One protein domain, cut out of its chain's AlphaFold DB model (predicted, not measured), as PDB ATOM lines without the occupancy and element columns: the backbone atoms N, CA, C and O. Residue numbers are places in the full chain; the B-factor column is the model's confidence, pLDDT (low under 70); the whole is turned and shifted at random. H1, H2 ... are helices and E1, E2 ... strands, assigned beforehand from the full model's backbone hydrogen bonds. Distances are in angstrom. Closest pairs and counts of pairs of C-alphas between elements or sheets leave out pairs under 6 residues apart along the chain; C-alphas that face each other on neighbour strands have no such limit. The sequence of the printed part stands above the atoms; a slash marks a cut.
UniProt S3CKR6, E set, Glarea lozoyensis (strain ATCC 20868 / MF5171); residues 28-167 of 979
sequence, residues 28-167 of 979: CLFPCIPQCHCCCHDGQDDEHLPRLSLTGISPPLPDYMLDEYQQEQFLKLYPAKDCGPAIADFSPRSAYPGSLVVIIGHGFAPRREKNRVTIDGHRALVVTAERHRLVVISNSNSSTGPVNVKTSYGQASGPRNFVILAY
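What this domain is: This is residues 28 to 167 of the 979 residues of the protein "E set" of Glarea lozoyensis (strain ATCC 20868 / MF5171) (UniProt S3CKR6). Two antiparallel sheets, E1 E2 E5 E4 and E3 E6 E7, lie face to face as a sandwich with strands crossed at 38 degrees; H2 covers the other face of the four-strand sheet, and H1 grazes that sheet. Before them, residues 28 to 62 form a long stretch with no named element. The printed part has 140 residues, in the order H1 H2 E1 E2 E3 E4 E5 E6 E7; the class is mixed, helices and strands, with 57 residues, under half, in named elements. It is compact, with a radius of gyration of the C-alphas of 14.6 A, and elongated, spanning 47 by 28 by 26 A.

How they stand to each other: Start at residue 28 and go on to H1, residues 63 to 66, which touches H2, residues 68 to 77, only at the corner, C-alphas 64 and 71 being closest at 4.5 A. Next look at E1, residues 86 to 91, and E2, residues 100 to 106, a hairpin with N 88 and O 104 2.8 A apart. E3, residues 116 to 119, precedes the hairpin of E4, residues 125 to 129, and E5, residues 133 to 137, where N 127 and O 135 are 2.8 A apart. E5 is also the antiparallel neighbour of E2, with N 101 and O 136 at 2.7 A. This sheet is strongly twisted, and H2 on one face of it makes two layers, helix on sheet, at a height over the sheet of 9.7 A. E6, residues 145 to 150, pairs with E3 through N 118 and O 148, 2.9 A, and forms a hairpin with E7, residues 155 to 164, through N 158 and O 147, 2.8 A. Between the sheets, E1 and E7 touch, their closest C-alphas being 86 and 156 at 5.2 A. In H2, 5 of 6 O i to N i+4 pairs are within hydrogen-bond range; H1 is too short for such a pair.

Where its parts are: Find C-alpha 63 at (162.033, 124.861, 91.134), where H1 begins its 5.0 A. H2 runs 14.7 A, E1 15.4 A, E2 19.6 A, E3 10.5 A, E4 11.0 A, E5 13.6 A and E6 15.9 A. E7 covers 22.4 A, bends by 77 degrees at residue 159, and ends at C-alpha 164, (147.317, 124.773, 73.660).

The domain as a whole: The C-alphas of Pro 34 and Tyr 167, the two farthest apart, are 48.4 A apart. The printed part has no cut, and no link between named elements is long. Read the B-factor column: pLDDT is under 70 at residues 28 to 59, 81, 83 and 167, and its mean over the printed part is 76.9.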
ATOM      1  N   CYS A  28     150.639 130.190 112.825       30.03
ATOM      2  CA  CYS A  28     149.954 131.208 112.010       30.03
ATOM      3  C   CYS A  28     151.004 132.089 111.303       30.03
ATOM      4  O   CYS A  28     151.320 133.184 111.764       30.03
ATOM      5  N   LEU A  29     151.581 131.593 110.201       38.19
ATOM      6  CA  LEU A  29     152.727 132.214 109.506       38.19
ATOM      7  C   LEU A  29     152.365 133.245 108.415       38.19
ATOM      8  O   LEU A  29     153.252 133.803 107.774       38.19
ATOM      9  N   PHE A  30     151.078 133.555 108.237       43.75
ATOM     10  CA  PHE A  30     150.609 134.646 107.376       43.75
ATOM     11  C   PHE A  30     149.750 135.628 108.184       43.75
ATOM     12  O   PHE A  30     149.009 135.193 109.070       43.75
ATOM     13  N   PRO A  31     149.772 136.941 107.880       40.72
ATOM     14  CA  PRO A  31     148.838 137.883 108.485       40.72
ATOM     15  C   PRO A  31     147.401 137.548 108.048       40.72
ATOM     16  O   PRO A  31     146.991 137.889 106.937       40.72
ATOM     17  N   CYS A  32     146.632 136.875 108.919       40.44
ATOM     18  CA  CYS A  32     145.206 136.596 108.706       40.44
ATOM     19  C   CYS A  32     144.483 137.925 108.388       40.44
ATOM     20  O   CYS A  32     144.438 138.826 109.230       40.44
ATOM     21  N   ILE A  33     143.905 138.059 107.184       52.44
ATOM     22  CA  ILE A  33     143.044 139.206 106.845       52.44
ATOM     23  C   ILE A  33     141.921 139.252 107.906       52.44
ATOM     24  O   ILE A  33     141.300 138.207 108.117       52.44
ATOM     25  N   PRO A  34     141.612 140.392 108.570       41.00
ATOM     26  CA  PRO A  34     140.797 140.423 109.803       41.00
ATOM     27  C   PRO A  34     139.321 139.974 109.726       41.00
ATOM     28  O   PRO A  34     138.550 140.244 110.643       41.00
ATOM     29  N   GLN A  35     138.899 139.325 108.641       47.00
ATOM     30  CA  GLN A  35     137.567 138.735 108.452       47.00
ATOM     31  C   GLN A  35     137.637 137.285 107.922       47.00
ATOM     32  O   GLN A  35     136.628 136.720 107.502       47.00
ATOM     33  N   CYS A  36     138.826 136.670 107.937       44.28
ATOM     34  CA  CYS A  36     139.120 135.428 107.232       44.28
ATOM     35  C   CYS A  36     139.280 134.226 108.177       44.28
ATOM     36  O   CYS A  36     140.365 133.971 108.693       44.28
ATOM     37  N   HIS A  37     138.221 133.421 108.335       43.69
ATOM     38  CA  HIS A  37     138.300 132.125 109.038       43.69
ATOM     39  C   HIS A  37     139.223 131.105 108.329       43.69
ATOM     40  O   HIS A  37     139.550 130.070 108.891       43.69
ATOM     41  N   CYS A  38     139.661 131.379 107.097       42.69
ATOM     42  CA  CYS A  38     140.429 130.452 106.262       42.69
ATOM     43  C   CYS A  38     141.918 130.334 106.634       42.69
ATOM     44  O   CYS A  38     142.567 129.376 106.219       42.69
ATOM     45  N   CYS A  39     142.469 131.313 107.358       38.47
ATOM     46  CA  CYS A  39     143.912 131.434 107.605       38.47
ATOM     47  C   CYS A  39     144.333 131.024 109.030       38.47
ATOM     48  O   CYS A  39     145.522 130.999 109.330       38.47
ATOM     49  N   CYS A  40     143.368 130.735 109.904       34.66
ATOM     50  CA  CYS A  40     143.552 130.652 111.348       34.66
ATOM     51  C   CYS A  40     142.743 129.441 111.908       34.66
ATOM     52  O   CYS A  40     141.601 129.603 112.325       34.66
ATOM     53  N   HIS A  41     143.356 128.243 111.889       39.16
ATOM     54  CA  HIS A  41     142.970 126.954 112.524       39.16
ATOM     55  C   HIS A  41     141.548 126.355 112.344       39.16
ATOM     56  O   HIS A  41     140.641 126.640 113.122       39.16
ATOM     57  N   ASP A  42     141.458 125.302 111.515       30.12
ATOM     58  CA  ASP A  42     140.651 124.100 111.810       30.12
ATOM     59  C   ASP A  42     141.627 122.984 112.236       30.12
ATOM     60  O   ASP A  42     142.289 122.374 111.396       30.12
ATOM     61  N   GLY A  43     141.771 122.739 113.543       36.72
ATOM     62  CA  GLY A  43     142.851 121.922 114.127       36.72
ATOM     63  C   GLY A  43     142.768 120.398 113.924       36.72
ATOM     64  O   GLY A  43     142.989 119.664 114.888       36.72
ATOM     65  N   GLN A  44     142.429 119.914 112.720       35.84
ATOM     66  CA  GLN A  44     142.415 118.480 112.371       35.84
ATOM     67  C   GLN A  44     143.002 118.093 110.996       35.84
ATOM     68  O   GLN A  44     143.376 116.934 110.859       35.84
ATOM     69  N   ASP A  45     143.128 119.007 110.021       37.44
ATOM     70  CA  ASP A  45     143.384 118.655 108.601       37.44
ATOM     71  C   ASP A  45     144.702 119.246 108.011       37.44
ATOM     72  O   ASP A  45     144.868 119.266 106.792       37.44
ATOM     73  N   ASP A  46     145.649 119.737 108.827       38.59
ATOM     74  CA  ASP A  46     146.975 120.198 108.350       38.59
ATOM     75  C   ASP A  46     148.004 119.050 108.317       38.59
ATOM     76  O   ASP A  46     148.878 118.930 109.176       38.59
ATOM     77  N   GLU A  47     147.876 118.187 107.307       41.81
ATOM     78  CA  GLU A  47     148.901 117.209 106.921       41.81
ATOM     79  C   GLU A  47     149.926 117.878 105.980       41.81
ATOM     80  O   GLU A  47     149.541 118.394 104.930       41.81
ATOM     81  N   HIS A  48     151.229 117.835 106.303       41.44
ATOM     82  CA  HIS A  48     152.255 117.914 105.252       41.44
ATOM     83  C   HIS A  48     152.158 116.612 104.447       41.44
ATOM     84  O   HIS A  48     152.276 115.525 105.016       41.44
ATOM     85  N   LEU A  49     151.890 116.737 103.148       43.56
ATOM     86  CA  LEU A  49     151.756 115.622 102.211       43.56
ATOM     87  C   LEU A  49     153.083 115.419 101.457       43.56
ATOM     88  O   LEU A  49     153.691 116.420 101.063       43.56
ATOM     89  N   PRO A  50     153.516 114.175 101.177       46.53
ATOM     90  CA  PRO A  50     154.634 113.906 100.287       46.53
ATOM     91  C   PRO A  50     154.270 114.380  98.879       46.53
ATOM     92  O   PRO A  50     153.437 113.827  98.159       46.53
ATOM     93  N   ARG A  51     154.893 115.486  98.500       61.88
ATOM     94  CA  ARG A  51     154.660 116.187  97.247       61.88
ATOM     95  C   ARG A  51     155.112 115.320  96.070       61.88
ATOM     96  O   ARG A  51     156.265 114.902  96.035       61.88
ATOM     97  N   LEU A  52     154.241 115.117  95.069       66.62
ATOM     98  CA  LEU A  52     154.658 114.517  93.789       66.62
ATOM     99  C   LEU A  52     155.899 115.245  93.258       66.62
ATOM    100  O   LEU A  52     155.880 116.482  93.164       66.62
ATOM    101  N   SER A  53     156.917 114.459  92.908       66.19
ATOM    102  CA  SER A  53     158.246 114.920  92.517       66.19
ATOM    103  C   SER A  53     158.171 115.674  91.198       66.19
ATOM    104  O   SER A  53     158.682 116.785  91.092       66.19
ATOM    105  N   LEU A  54     157.462 115.116  90.206       69.25
ATOM    106  CA  LEU A  54     157.251 115.696  88.873       69.25
ATOM    107  C   LEU A  54     158.546 116.068  88.115       69.25
ATOM    108  O   LEU A  54     158.481 116.729  87.074       69.25
ATOM    109  N   THR A  55     159.719 115.649  88.597       61.59
ATOM    110  CA  THR A  55     161.041 116.001  88.051       61.59
ATOM    111  C   THR A  55     161.280 115.424  86.657       61.59
ATOM    112  O   THR A  55     161.967 116.043  85.848       61.59
ATOM    113  N   GLY A  56     160.668 114.279  86.335       56.41
ATOM    114  CA  GLY A  56     160.713 113.657  85.007       56.41
ATOM    115  C   GLY A  56     159.647 114.151  84.015       56.41
ATOM    116  O   GLY A  56     159.480 113.551  82.948       56.41
ATOM    117  N   ILE A  57     158.893 115.212  84.330       64.81
ATOM    118  CA  ILE A  57     157.862 115.757  83.432       64.81
ATOM    119  C   ILE A  57     158.468 116.703  82.387       64.81
ATOM    120  O   ILE A  57     159.344 117.516  82.671       64.81
ATOM    121  N   SER A  58     157.963 116.603  81.153       58.62
ATOM    122  CA  SER A  58     158.374 117.429  80.016       58.62
ATOM    123  C   SER A  58     157.263 118.416  79.606       58.62
ATOM    124  O   SER A  58     156.132 117.977  79.360       58.62
ATOM    125  N   PRO A  59     157.548 119.730  79.485       67.44
ATOM    126  CA  PRO A  59     158.821 120.377  79.813       67.44
ATOM    127  C   PRO A  59     159.058 120.439  81.339       67.44
ATOM    128  O   PRO A  59     158.077 120.410  82.088       67.44
ATOM    129  N   PRO A  60     160.320 120.584  81.791       71.00
ATOM    130  CA  PRO A  60     160.646 120.715  83.208       71.00
ATOM    131  C   PRO A  60     159.884 121.855  83.888       71.00
ATOM    132  O   PRO A  60     159.654 122.922  83.307       71.00
ATOM    133  N   LEU A  61     159.494 121.624  85.138       80.25
ATOM    134  CA  LEU A  61     158.835 122.620  85.974       80.25
ATOM    135  C   LEU A  61     159.882 123.513  86.664       80.25
ATOM    136  O   LEU A  61     160.955 123.020  86.998       80.25
ATOM    137  N   PRO A  62     159.592 124.805  86.907       84.56
ATOM    138  CA  PRO A  62     160.464 125.656  87.712       84.56
ATOM    139  C   PRO A  62     160.578 125.151  89.153       84.56
ATOM    140  O   PRO A  62     159.578 124.702  89.715       84.56
ATOM    141  N   ASP A  63     161.738 125.337  89.777       80.44
ATOM    142  CA  ASP A  63     162.033 124.861  91.134       80.44
ATOM    143  C   ASP A  63     160.998 125.316  92.177       80.44
ATOM    144  O   ASP A  63     160.529 124.500  92.958       80.44
ATOM    145  N   TYR A  64     160.493 126.556  92.122       82.94
ATOM    146  CA  TYR A  64     159.416 127.037  93.012       82.94
ATOM    147  C   TYR A  64     158.045 126.346  92.821       82.94
ATOM    148  O   TYR A  64     157.092 126.637  93.544       82.94
ATOM    149  N   MET A  65     157.902 125.458  91.832       83.75
ATOM    150  CA  MET A  65     156.751 124.560  91.657       83.75
ATOM    151  C   MET A  65     157.041 123.120  92.106       83.75
ATOM    152  O   MET A  65     156.105 122.318  92.234       83.75
ATOM    153  N   LEU A  66     158.301 122.807  92.417       78.12
ATOM    154  CA  LEU A  66     158.798 121.507  92.872       78.12
ATOM    155  C   LEU A  66     159.194 121.518  94.355       78.12
ATOM    156  O   LEU A  66     158.843 120.584  95.060       78.12
ATOM    157  N   ASP A  67     159.809 122.593  94.834       80.25
ATOM    158  CA  ASP A  67     160.227 122.807  96.220       80.25
ATOM    159  C   ASP A  67     159.204 123.644  97.013       80.25
ATOM    160  O   ASP A  67     158.626 124.611  96.503       80.25
ATOM    161  N   GLU A  68     158.967 123.271  98.272       74.25
ATOM    162  CA  GLU A  68     157.975 123.921  99.140       74.25
ATOM    163  C   GLU A  68     158.483 125.265  99.687       74.25
ATOM    164  O   GLU A  68     157.750 126.258  99.671       74.25
ATOM    165  N   TYR A  69     159.760 125.357 100.068       74.25
ATOM    166  CA  TYR A  69     160.341 126.589 100.607       74.25
ATOM    167  C   TYR A  69     160.419 127.709  99.556       74.25
ATOM    168  O   TYR A  69     160.083 128.868  99.833       74.25
ATOM    169  N   GLN A  70     160.815 127.380  98.325       80.19
ATOM    170  CA  GLN A  70     160.804 128.299  97.191       80.19
ATOM    171  C   GLN A  70     159.378 128.686  96.785       80.19
ATOM    172  O   GLN A  70     159.139 129.852  96.461       80.19
ATOM    173  N   GLN A  71     158.418 127.756  96.848       83.81
ATOM    174  CA  GLN A  71     157.004 128.070  96.639       83.81
ATOM    175  C   GLN A  71     156.502 129.105  97.654       83.81
ATOM    176  O   GLN A  71     155.819 130.054  97.262       83.81
ATOM    177  N   GLU A  72     156.847 128.971  98.938       76.62
ATOM    178  CA  GLU A  72     156.505 129.977  99.948       76.62
ATOM    179  C   GLU A  72     157.111 131.347  99.626       76.62
ATOM    180  O   GLU A  72     156.410 132.360  99.702       76.62
ATOM    181  N   GLN A  73     158.400 131.402  99.259       80.94
ATOM    182  CA  GLN A  73     159.049 132.674  98.917       80.94
ATOM    183  C   GLN A  73     158.386 133.317  97.694       80.94
ATOM    184  O   GLN A  73     158.112 134.518  97.701       80.94
ATOM    185  N   PHE A  74     158.051 132.518  96.678       85.19
ATOM    186  CA  PHE A  74     157.309 132.972  95.507       85.19
ATOM    187  C   PHE A  74     155.927 133.523  95.891       85.19
ATOM    188  O   PHE A  74     155.556 134.624  95.486       85.19
ATOM    189  N   LEU A  75     155.170 132.810  96.729       82.75
ATOM    190  CA  LEU A  75     153.819 133.207  97.133       82.75
ATOM    191  C   LEU A  75     153.767 134.459  98.017       82.75
ATOM    192  O   LEU A  75     152.764 135.177  97.968       82.75
ATOM    193  N   LYS A  76     154.840 134.780  98.754       81.44
ATOM    194  CA  LYS A  76     154.979 136.060  99.478       81.44
ATOM    195  C   LYS A  76     155.011 137.270  98.535       81.44
ATOM    196  O   LYS A  76     154.556 138.343  98.923       81.44
ATOM    197  N   LEU A  77     155.476 137.103  97.291       84.25
ATOM    198  CA  LEU A  77     155.456 138.152  96.256       84.25
ATOM    199  C   LEU A  77     154.061 138.349  95.630       84.25
ATOM    200  O   LEU A  77     153.789 139.395  95.041       84.25
ATOM    201  N   TYR A  78     153.166 137.368  95.785       82.94
ATOM    202  CA  TYR A  78     151.799 137.372  95.255       82.94
ATOM    203  C   TYR A  78     150.770 137.127  96.377       82.94
ATOM    204  O   TYR A  78     150.085 136.100  96.368       82.94
ATOM    205  N   PRO A  79     150.648 138.036  97.366       76.44
ATOM    206  CA  PRO A  79     149.762 137.842  98.509       76.44
ATOM    207  C   PRO A  79     148.285 137.777  98.092       76.44
ATOM    208  O   PRO A  79     147.825 138.525  97.221       76.44
ATOM    209  N   ALA A  80     147.524 136.899  98.751       72.25
ATOM    210  CA  ALA A  80     146.075 136.828  98.595       72.25
ATOM    211  C   ALA A  80     145.412 138.150  99.025       72.25
ATOM    212  O   ALA A  80     145.750 138.716 100.064       72.25
ATOM    213  N   LYS A  81     144.463 138.640  98.220       69.50
ATOM    214  CA  LYS A  81     143.735 139.893  98.494       69.50
ATOM    215  C   LYS A  81     142.463 139.688  99.316       69.50
ATOM    216  O   LYS A  81     142.073 140.585 100.051       69.50
ATOM    217  N   ASP A  82     141.860 138.507  99.194       73.94
ATOM    218  CA  ASP A  82     140.586 138.113  99.794       73.94
ATOM    219  C   ASP A  82     140.666 136.646 100.257       73.94
ATOM    220  O   ASP A  82     141.598 135.924  99.907       73.94
ATOM    221  N   CYS A  83     139.644 136.170 100.973       68.88
ATOM    222  CA  CYS A  83     139.518 134.776 101.432       68.88
ATOM    223  C   CYS A  83     139.200 133.742 100.334       68.88
ATOM    224  O   CYS A  83     139.055 132.554 100.623       68.88
ATOM    225  N   GLY A  84     139.013 134.188  99.091       78.69
ATOM    226  CA  GLY A  84     138.791 133.304  97.951       78.69
ATOM    227  C   GLY A  84     140.091 132.658  97.457       78.69
ATOM    228  O   GLY A  84     141.183 133.081  97.843       78.69
ATOM    229  N   PRO A  85     140.005 131.657  96.565       89.81
ATOM    230  CA  PRO A  85     141.186 131.163  95.878       89.81
ATOM    231  C   PRO A  85     141.843 132.284  95.055       89.81
ATOM    232  O   PRO A  85     141.158 133.152  94.511       89.81
ATOM    233  N   ALA A  86     143.163 132.223  94.900       91.19
ATOM    234  CA  ALA A  86     143.946 133.085  94.018       91.19
ATOM    235  C   ALA A  86     145.009 132.247  93.296       91.19
ATOM    236  O   ALA A  86     145.561 131.321  93.882       91.19
ATOM    237  N   ILE A  87     145.303 132.556  92.030       93.69
ATOM    238  CA  ILE A  87     146.320 131.855  91.230       93.69
ATOM    239  C   ILE A  87     147.491 132.815  91.012       93.69
ATOM    240  O   ILE A  87     147.303 133.877  90.418       93.69
ATOM    241  N   ALA A  88     148.678 132.441  91.483       92.31
ATOM    242  CA  ALA A  88     149.903 133.228  91.350       92.31
ATOM    243  C   ALA A  88     150.645 132.902  90.041       92.31
ATOM    244  O   ALA A  88     151.015 133.814  89.305       92.31
ATOM    245  N   ASP A  89     150.794 131.616  89.699       94.44
ATOM    246  CA  ASP A  89     151.242 131.177  88.370       94.44
ATOM    247  C   ASP A  89     150.816 129.732  88.060       94.44
ATOM    248  O   ASP A  89     150.278 129.026  88.913       94.44
ATOM    249  N   PHE A  90     151.072 129.285  86.832       94.44
ATOM    250  CA  PHE A  90     150.989 127.885  86.431       94.44
ATOM    251  C   PHE A  90     152.062 127.531  85.389       94.44
ATOM    252  O   PHE A  90     152.463 128.374  84.581       94.44
ATOM    253  N   SER A  91     152.517 126.276  85.402       92.06
ATOM    254  CA  SER A  91     153.506 125.738  84.462       92.06
ATOM    255  C   SER A  91     153.162 124.294  84.053       92.06
ATOM    256  O   SER A  91     152.663 123.545  84.893       92.06
ATOM    257  N   PRO A  92     153.415 123.870  82.799       91.00
ATOM    258  CA  PRO A  92     153.822 124.697  81.663       91.00
ATOM    259  C   PRO A  92     152.781 125.765  81.314       91.00
ATOM    260  O   PRO A  92     151.586 125.601  81.540       91.00
ATOM    261  N   ARG A  93     153.231 126.881  80.730       90.75
ATOM    262  CA  ARG A  93     152.327 127.926  80.208       90.75
ATOM    263  C   ARG A  93     151.747 127.563  78.836       90.75
ATOM    264  O   ARG A  93     150.738 128.134  78.423       90.75
ATOM    265  N   SER A  94     152.375 126.607  78.151       87.44
ATOM    266  CA  SER A  94     151.921 126.050  76.882       87.44
ATOM    267  C   SER A  94     152.218 124.557  76.786       87.44
ATOM    268  O   SER A  94     153.374 124.170  76.959       87.44
ATOM    269  N   ALA A  95     151.223 123.726  76.474       85.50
ATOM    270  CA  ALA A  95     151.418 122.291  76.255       85.50
ATOM    271  C   ALA A  95     150.314 121.685  75.369       85.50
ATOM    272  O   ALA A  95     149.408 122.386  74.919       85.50
ATOM    273  N   TYR A  96     150.394 120.385  75.096       85.19
ATOM    274  CA  TYR A  96     149.369 119.668  74.336       85.19
ATOM    275  C   TYR A  96     148.095 119.433  75.176       85.19
ATOM    276  O   TYR A  96     148.160 119.417  76.409       85.19
ATOM    277  N   PRO A  97     146.924 119.204  74.551       81.25
ATOM    278  CA  PRO A  97     145.749 118.729  75.276       81.25
ATOM    279  C   PRO A  97     146.054 117.397  75.971       81.25
ATOM    280  O   PRO A  97     146.669 116.514  75.376       81.25
ATOM    281  N   GLY A  98     145.617 117.244  77.220       82.62
ATOM    282  CA  GLY A  98     145.958 116.084  78.046       82.62
ATOM    283  C   GLY A  98     147.271 116.214  78.822       82.62
ATOM    284  O   GLY A  98     147.561 115.331  79.615       82.62
ATOM    285  N   SER A  99     148.053 117.289  78.662       86.19
ATOM    286  CA  SER A  99     149.239 117.542  79.494       86.19
ATOM    287  C   SER A  99     148.895 117.852  80.951       86.19
ATOM    288  O   SER A  99     147.875 118.491  81.241       86.19
ATOM    289  N   LEU A 100     149.795 117.433  81.844       88.75
ATOM    290  CA  LEU A 100     149.838 117.821  83.251       88.75
ATOM    291  C   LEU A 100     150.292 119.287  83.398       88.75
ATOM    292  O   LEU A 100     151.137 119.766  82.644       88.75
ATOM    293  N   VAL A 101     149.691 119.999  84.350       91.00
ATOM    294  CA  VAL A 101     149.905 121.416  84.661       91.00
ATOM    295  C   VAL A 101     149.919 121.583  86.177       91.00
ATOM    296  O   VAL A 101     148.997 121.139  86.861       91.00
ATOM    297  N   VAL A 102     150.943 122.246  86.706       93.12
ATOM    298  CA  VAL A 102     151.020 122.655  88.112       93.12
ATOM    299  C   VAL A 102     150.542 124.096  88.232       93.12
ATOM    300  O   VAL A 102     150.923 124.952  87.437       93.12
ATOM    301  N   ILE A 103     149.683 124.361  89.212       94.38
ATOM    302  CA  ILE A 103     149.094 125.669  89.505       94.38
ATOM    303  C   ILE A 103     149.487 126.037  90.934       94.38
ATOM    304  O   ILE A 103     149.180 125.292  91.860       94.38
ATOM    305  N   ILE A 104     150.128 127.190  91.118       93.44
ATOM    306  CA  ILE A 104     150.575 127.708  92.417       93.44
ATOM    307  C   ILE A 104     149.716 128.916  92.803       93.44
ATOM    308  O   ILE A 104     149.375 129.745  91.953       93.44
ATOM    309  N   GLY A 105     149.337 129.027  94.076       90.56
ATOM    310  CA  GLY A 105     148.420 130.066  94.536       90.56
ATOM    311  C   GLY A 105     148.067 130.018  96.022       90.56
ATOM    312  O   GLY A 105     148.850 129.585  96.861       90.56
ATOM    313  N   HIS A 106     146.869 130.498  96.343       87.31
ATOM    314  CA  HIS A 106     146.325 130.591  97.702       87.31
ATOM    315  C   HIS A 106     144.862 130.149  97.724       87.31
ATOM    316  O   HIS A 106     144.177 130.227  96.704       87.31
ATOM    317  N   GLY A 107     144.355 129.748  98.893       82.94
ATOM    318  CA  GLY A 107     142.923 129.491  99.106       82.94
ATOM    319  C   GLY A 107     142.367 128.283  98.339       82.94
ATOM    320  O   GLY A 107     141.153 128.186  98.119       82.94
ATOM    321  N   PHE A 108     143.238 127.367  97.910       88.38
ATOM    322  CA  PHE A 108     142.834 126.078  97.360       88.38
ATOM    323  C   PHE A 108     142.371 125.150  98.491       88.38
ATOM    324  O   PHE A 108     142.800 125.280  99.638       88.38
ATOM    325  N   ALA A 109     141.471 124.214  98.190       82.12
ATOM    326  CA  ALA A 109     141.078 123.216  99.180       82.12
ATOM    327  C   ALA A 109     142.142 122.099  99.234       82.12
ATOM    328  O   ALA A 109     142.519 121.610  98.171       82.12
ATOM    329  N   PRO A 110     142.570 121.614 100.414       74.31
ATOM    330  CA  PRO A 110     143.554 120.527 100.512       74.31
ATOM    331  C   PRO A 110     143.019 119.167 100.027       74.31
ATOM    332  O   PRO A 110     143.769 118.212  99.908       74.31
ATOM    333  N   ARG A 111     141.719 119.050  99.715       73.38
ATOM    334  CA  ARG A 111     141.152 117.838  99.106       73.38
ATOM    335  C   ARG A 111     140.798 118.078  97.644       73.38
ATOM    336  O   ARG A 111     140.018 118.979  97.322       73.38
ATOM    337  N   ARG A 112     141.367 117.273  96.744       80.75
ATOM    338  CA  ARG A 112     141.275 117.449  95.280       80.75
ATOM    339  C   ARG A 112     139.841 117.516  94.752       80.75
ATOM    340  O   ARG A 112     139.561 118.330  93.879       80.75
ATOM    341  N   GLU A 113     138.914 116.751  95.323       79.19
ATOM    342  CA  GLU A 113     137.500 116.716  94.937       79.19
ATOM    343  C   GLU A 113     136.715 117.982  95.324       79.19
ATOM    344  O   GLU A 113     135.688 118.279  94.709       79.19
ATOM    345  N   LYS A 114     137.227 118.774  96.280       84.06
ATOM    346  CA  LYS A 114     136.689 120.095  96.649       84.06
ATOM    347  C   LYS A 114     137.189 121.226  95.734       84.06
ATOM    348  O   LYS A 114     136.699 122.353  95.840       84.06
ATOM    349  N   ASN A 115     138.113 120.938  94.812       87.69
ATOM    350  CA  ASN A 115     138.579 121.870  93.786       87.69
ATOM    351  C   ASN A 115     137.962 121.532  92.423       87.69
ATOM    352  O   ASN A 115     137.904 120.380  91.993       87.69
ATOM    353  N   ARG A 116     137.548 122.559  91.679       95.00
ATOM    354  CA  ARG A 116     137.147 122.434  90.275       95.00
ATOM    355  C   ARG A 116     138.008 123.347  89.418       95.00
ATOM    356  O   ARG A 116     137.827 124.561  89.450       95.00
ATOM    357  N   VAL A 117     138.882 122.749  88.613       95.62
ATOM    358  CA  VAL A 117     139.747 123.474  87.677       95.62
ATOM    359  C   VAL A 117     139.212 123.377  86.249       95.62
ATOM    360  O   VAL A 117     138.728 122.323  85.820       95.62
ATOM    361  N   THR A 118     139.279 124.480  85.505       95.12
ATOM    362  CA  THR A 118     139.003 124.512  84.064       95.12
ATOM    363  C   THR A 118     140.088 125.263  83.297       95.12
ATOM    364  O   THR A 118     140.694 126.194  83.822       95.12
ATOM    365  N   ILE A 119     140.310 124.873  82.043       93.31
ATOM    366  CA  ILE A 119     141.130 125.600  81.066       93.31
ATOM    367  C   ILE A 119     140.211 125.929  79.894       93.31
ATOM    368  O   ILE A 119     139.646 125.016  79.293       93.31
ATOM    369  N   ASP A 120     139.999 127.220  79.640       89.69
ATOM    370  CA  ASP A 120     139.036 127.720  78.648       89.69
ATOM    371  C   ASP A 120     137.653 127.040  78.760       89.69
ATOM    372  O   ASP A 120     137.126 126.433  77.830       89.69
ATOM    373  N   GLY A 121     137.112 127.008  79.984       87.12
ATOM    374  CA  GLY A 121     135.834 126.357  80.311       87.12
ATOM    375  C   GLY A 121     135.859 124.820  80.384       87.12
ATOM    376  O   GLY A 121     135.029 124.239  81.088       87.12
ATOM    377  N   HIS A 122     136.829 124.150  79.758       89.81
ATOM    378  CA  HIS A 122     136.953 122.690  79.754       89.81
ATOM    379  C   HIS A 122     137.490 122.168  81.092       89.81
ATOM    380  O   HIS A 122     138.475 122.683  81.616       89.81
ATOM    381  N   ARG A 123     136.854 121.138  81.668       90.31
ATOM    382  CA  ARG A 123     137.229 120.596  82.987       90.31
ATOM    383  C   ARG A 123     138.554 119.833  82.925       90.31
ATOM    384  O   ARG A 123     138.640 118.823  82.225       90.31
ATOM    385  N   ALA A 124     139.523 120.290  83.713       91.06
ATOM    386  CA  ALA A 124     140.752 119.566  84.012       91.06
ATOM    387  C   ALA A 124     140.514 118.559  85.157       91.06
ATOM    388  O   ALA A 124     139.653 118.770  86.021       91.06
ATOM    389  N   LEU A 125     141.260 117.457  85.154       89.06
ATOM    390  CA  LEU A 125     141.291 116.481  86.244       89.06
ATOM    391  C   LEU A 125     142.248 116.982  87.329       89.06
ATOM    392  O   LEU A 125     143.408 117.221  87.025       89.06
ATOM    393  N   VAL A 126     141.790 117.124  88.574       89.62
ATOM    394  CA  VAL A 126     142.668 117.457  89.710       89.62
ATOM    395  C   VAL A 126     143.300 116.170  90.239       89.62
ATOM    396  O   VAL A 126     142.588 115.239  90.608       89.62
ATOM    397  N   VAL A 127     144.629 116.124  90.218       84.69
ATOM    398  CA  VAL A 127     145.471 114.950  90.484       84.69
ATOM    399  C   VAL A 127     145.818 114.891  91.973       84.69
ATOM    400  O   VAL A 127     145.378 113.968  92.665       84.69
ATOM    401  N   THR A 128     146.494 115.935  92.463       80.44
ATOM    402  CA  THR A 128     146.718 116.254  93.883       80.44
ATOM    403  C   THR A 128     146.274 117.688  94.170       80.44
ATOM    404  O   THR A 128     146.108 118.503  93.251       80.44
ATOM    405  N   ALA A 129     146.047 117.993  95.446       81.00
ATOM    406  CA  ALA A 129     145.712 119.331  95.901       81.00
ATOM    407  C   ALA A 129     146.311 119.606  97.280       81.00
ATOM    408  O   ALA A 129     146.181 118.801  98.190       81.00
ATOM    409  N   GLU A 130     146.906 120.779  97.419       81.25
ATOM    410  CA  GLU A 130     147.463 121.356  98.638       81.25
ATOM    411  C   GLU A 130     146.816 122.746  98.814       81.25
ATOM    412  O   GLU A 130     146.244 123.292  97.864       81.25
ATOM    413  N   ARG A 131     146.934 123.390  99.986       80.12
ATOM    414  CA  ARG A 131     146.391 124.758 100.202       80.12
ATOM    415  C   ARG A 131     146.928 125.798  99.200       80.12
ATOM    416  O   ARG A 131     146.252 126.791  98.916       80.12
ATOM    417  N   HIS A 132     148.126 125.546  98.670       86.62
ATOM    418  CA  HIS A 132     148.905 126.476  97.855       86.62
ATOM    419  C   HIS A 132     149.317 125.945  96.467       86.62
ATOM    420  O   HIS A 132     149.881 126.698  95.670       86.62
ATOM    421  N   ARG A 133     149.019 124.678  96.149       89.44
ATOM    422  CA  ARG A 133     149.398 124.011  94.892       89.44
ATOM    423  C   ARG A 133     148.305 123.051  94.430       89.44
ATOM    424  O   ARG A 133     147.721 122.330  95.230       89.44
ATOM    425  N   LEU A 134     148.023 123.029  93.133       91.44
ATOM    426  CA  LEU A 134     147.186 122.016  92.487       91.44
ATOM    427  C   LEU A 134     147.975 121.401  91.338       91.44
ATOM    428  O   LEU A 134     148.507 122.128  90.499       91.44
ATOM    429  N   VAL A 135     147.983 120.075  91.249       91.06
ATOM    430  CA  VAL A 135     148.446 119.365  90.052       91.06
ATOM    431  C   VAL A 135     147.209 118.951  89.266       91.06
ATOM    432  O   VAL A 135     146.292 118.346  89.827       91.06
ATOM    433  N   VAL A 136     147.135 119.295  87.980       92.31
ATOM    434  CA  VAL A 136     145.967 118.999  87.141       92.31
ATOM    435  C   VAL A 136     146.356 118.436  85.781       92.31
ATOM    436  O   VAL A 136     147.372 118.816  85.220       92.31
ATOM    437  N   ILE A 137     145.524 117.571  85.206       89.88
ATOM    438  CA  ILE A 137     145.643 117.114  83.815       89.88
ATOM    439  C   ILE A 137     144.593 117.844  82.975       89.88
ATOM    440  O   ILE A 137     143.394 117.800  83.273       89.88
ATOM    441  N   SER A 138     145.049 118.552  81.941       89.62
ATOM    442  CA  SER A 138     144.192 119.292  81.007       89.62
ATOM    443  C   SER A 138     143.242 118.365  80.234       89.62
ATOM    444  O   SER A 138     143.482 117.168  80.089       89.62
ATOM    445  N   ASN A 139     142.122 118.898  79.739       85.06
ATOM    446  CA  ASN A 139     141.181 118.092  78.963       85.06
ATOM    447  C   ASN A 139     141.744 117.826  77.559       85.06
ATOM    448  O   ASN A 139     142.388 118.694  76.974       85.06
ATOM    449  N   SER A 140     141.424 116.678  76.956       75.12
ATOM    450  CA  SER A 140     141.781 116.401  75.556       75.12
ATOM    451  C   SER A 140     141.103 117.347  74.552       75.12
ATOM    452  O   SER A 140     141.586 117.484  73.433       75.12
ATOM    453  N   ASN A 141     140.022 118.024  74.957       76.62
ATOM    454  CA  ASN A 141     139.342 119.062  74.178       76.62
ATOM    455  C   ASN A 141     139.685 120.496  74.633       76.62
ATOM    456  O   ASN A 141     139.012 121.431  74.213       76.62
ATOM    457  N   SER A 142     140.671 120.692  75.518       80.25
ATOM    458  CA  SER A 142     141.048 122.035  75.980       80.25
ATOM    459  C   SER A 142     141.517 122.922  74.822       80.25
ATOM    460  O   SER A 142     142.290 122.494  73.966       80.25
ATOM    461  N   SER A 143     141.082 124.179  74.846       87.38
ATOM    462  CA  SER A 143     141.480 125.266  73.946       87.38
ATOM    463  C   SER A 143     142.331 126.314  74.680       87.38
ATOM    464  O   SER A 143     142.411 126.321  75.910       87.38
ATOM    465  N   THR A 144     143.016 127.182  73.927       92.25
ATOM    466  CA  THR A 144     143.823 128.275  74.495       92.25
ATOM    467  C   THR A 144     142.928 129.294  75.193       92.25
ATOM    468  O   THR A 144     142.138 129.965  74.534       92.25
ATOM    469  N   GLY A 145     143.099 129.471  76.502       91.88
ATOM    470  CA  GLY A 145     142.270 130.381  77.289       91.88
ATOM    471  C   GLY A 145     142.606 130.369  78.782       91.88
ATOM    472  O   GLY A 145     143.632 129.811  79.185       91.88
ATOM    473  N   PRO A 146     141.785 131.015  79.625       94.44
ATOM    474  CA  PRO A 146     142.103 131.219  81.033       94.44
ATOM    475  C   PRO A 146     142.038 129.914  81.835       94.44
ATOM    476  O   PRO A 146     141.093 129.127  81.703       94.44
ATOM    477  N   VAL A 147     143.018 129.727  82.721       96.62
ATOM    478  CA  VAL A 147     142.967 128.724  83.795       96.62
ATOM    479  C   VAL A 147     142.085 129.278  84.909       96.62
ATOM    480  O   VAL A 147     142.333 130.381  85.384       96.62
ATOM    481  N   ASN A 148     141.062 128.546  85.340       96.12
ATOM    482  CA  ASN A 148     140.189 128.964  86.436       96.12
ATOM    483  C   ASN A 148     140.130 127.888  87.515       96.12
ATOM    484  O   ASN A 148     139.986 126.707  87.202       96.12
ATOM    485  N   VAL A 149     140.172 128.301  88.780       96.19
ATOM    486  CA  VAL A 149     140.017 127.427  89.952       96.19
ATOM    487  C   VAL A 149     138.775 127.869  90.712       96.19
ATOM    488  O   VAL A 149     138.641 129.041  91.047       96.19
ATOM    489  N   LYS A 150     137.863 126.941  91.008       93.69
ATOM    490  CA  LYS A 150     136.704 127.171  91.876       93.69
ATOM    491  C   LYS A 150     136.756 126.241  93.085       93.69
ATOM    492  O   LYS A 150     136.917 125.034  92.920       93.69
ATOM    493  N   THR A 151     136.558 126.806  94.270       89.69
ATOM    494  CA  THR A 151     136.466 126.095  95.554       89.69
ATOM    495  C   THR A 151     135.133 126.425  96.236       89.69
ATOM    496  O   THR A 151     134.297 127.143  95.678       89.69
ATOM    497  N   SER A 152     134.913 125.926  97.453       82.75
ATOM    498  CA  SER A 152     133.817 126.382  98.325       82.75
ATOM    499  C   SER A 152     133.939 127.852  98.746       82.75
ATOM    500  O   SER A 152     132.934 128.455  99.105       82.75
ATOM    501  N   TYR A 153     135.145 128.428  98.688       80.12
ATOM    502  CA  TYR A 153     135.452 129.778  99.177       80.12
ATOM    503  C   TYR A 153     135.388 130.857  98.083       80.12
ATOM    504  O   TYR A 153     135.392 132.045  98.388       80.12
ATOM    505  N   GLY A 154     135.311 130.473  96.804       86.25
ATOM    506  CA  GLY A 154     135.191 131.419  95.694       86.25
ATOM    507  C   GLY A 154     135.694 130.863  94.363       86.25
ATOM    508  O   GLY A 154     135.729 129.650  94.146       86.25
ATOM    509  N   GLN A 155     136.082 131.762  93.458       92.44
ATOM    510  CA  GLN A 155     136.678 131.412  92.169       92.44
ATOM    511  C   GLN A 155     137.803 132.380  91.785       92.44
ATOM    512  O   GLN A 155     137.687 133.582  92.002       92.44
ATOM    513  N   ALA A 156     138.852 131.837  91.174       92.75
ATOM    514  CA  ALA A 156     140.034 132.536  90.689       92.75
ATOM    515  C   ALA A 156     140.185 132.338  89.180       92.75
ATOM    516  O   ALA A 156     139.847 131.271  88.662       92.75
ATOM    517  N   SER A 157     140.769 133.326  88.503       93.94
ATOM    518  CA  SER A 157     141.282 133.192  87.136       93.94
ATOM    519  C   SER A 157     142.791 133.433  87.138       93.94
ATOM    520  O   SER A 157     143.287 134.226  87.938       93.94
ATOM    521  N   GLY A 158     143.521 132.711  86.291       91.19
ATOM    522  CA  GLY A 158     144.975 132.769  86.215       91.19
ATOM    523  C   GLY A 158     145.485 134.108  85.668       91.19
ATOM    524  O   GLY A 158     144.766 134.798  84.947       91.19
ATOM    525  N   PRO A 159     146.754 134.465  85.936       91.50
ATOM    526  CA  PRO A 159     147.345 135.736  85.496       91.50
ATOM    527  C   PRO A 159     147.565 135.827  83.974       91.50
ATOM    528  O   PRO A 159     148.020 136.852  83.471       91.50
ATOM    529  N   ARG A 160     147.325 134.734  83.239       93.94
ATOM    530  CA  ARG A 160     147.564 134.577  81.801       93.94
ATOM    531  C   ARG A 160     146.724 133.417  81.251       93.94
ATOM    532  O   ARG A 160     146.260 132.572  82.017       93.94
ATOM    533  N   ASN A 161     146.568 133.349  79.930       94.44
ATOM    534  CA  ASN A 161     145.986 132.179  79.270       94.44
ATOM    535  C   ASN A 161     146.991 131.020  79.236       94.44
ATOM    536  O   ASN A 161     148.188 131.241  79.053       94.44
ATOM    537  N   PHE A 162     146.492 129.792  79.363       93.19
ATOM    538  CA  PHE A 162     147.231 128.584  79.011       93.19
ATOM    539  C   PHE A 162     147.134 128.379  77.499       93.19
ATOM    540  O   PHE A 162     146.039 128.465  76.938       93.19
ATOM    541  N   VAL A 163     148.262 128.140  76.831       93.12
ATOM    542  CA  VAL A 163     148.329 128.034  75.366       93.12
ATOM    543  C   VAL A 163     148.374 126.570  74.937       93.12
ATOM    544  O   VAL A 163     149.325 125.850  75.226       93.12
ATOM    545  N   ILE A 164     147.358 126.127  74.207       86.50
ATOM    546  CA  ILE A 164     147.317 124.773  73.660       86.50
ATOM    547  C   ILE A 164     148.206 124.700  72.417       86.50
ATOM    548  O   ILE A 164     147.999 125.425  71.441       86.50
ATOM    549  N   LEU A 165     149.201 123.816  72.457       82.19
ATOM    550  CA  LEU A 165     150.092 123.539  71.335       82.19
ATOM    551  C   LEU A 165     149.369 122.707  70.268       82.19
ATOM    552  O   LEU A 165     148.695 121.720  70.572       82.19
ATOM    553  N   ALA A 166     149.561 123.071  69.000       71.38
ATOM    554  CA  ALA A 166     149.126 122.253  67.873       71.38
ATOM    555  C   ALA A 166     149.921 120.936  67.836       71.38
ATOM    556  O   ALA A 166     151.141 120.955  67.988       71.38
ATOM    557  N   TYR A 167     149.226 119.811  67.625       59.53
ATOM    558  CA  TYR A 167     149.809 118.460  67.575       59.53
ATOM    559  C   TYR A 167     151.061 118.426  66.670       59.53
ATOM    560  O   TYR A 167     151.011 119.041  65.598       59.53
TER     561      TYR A 167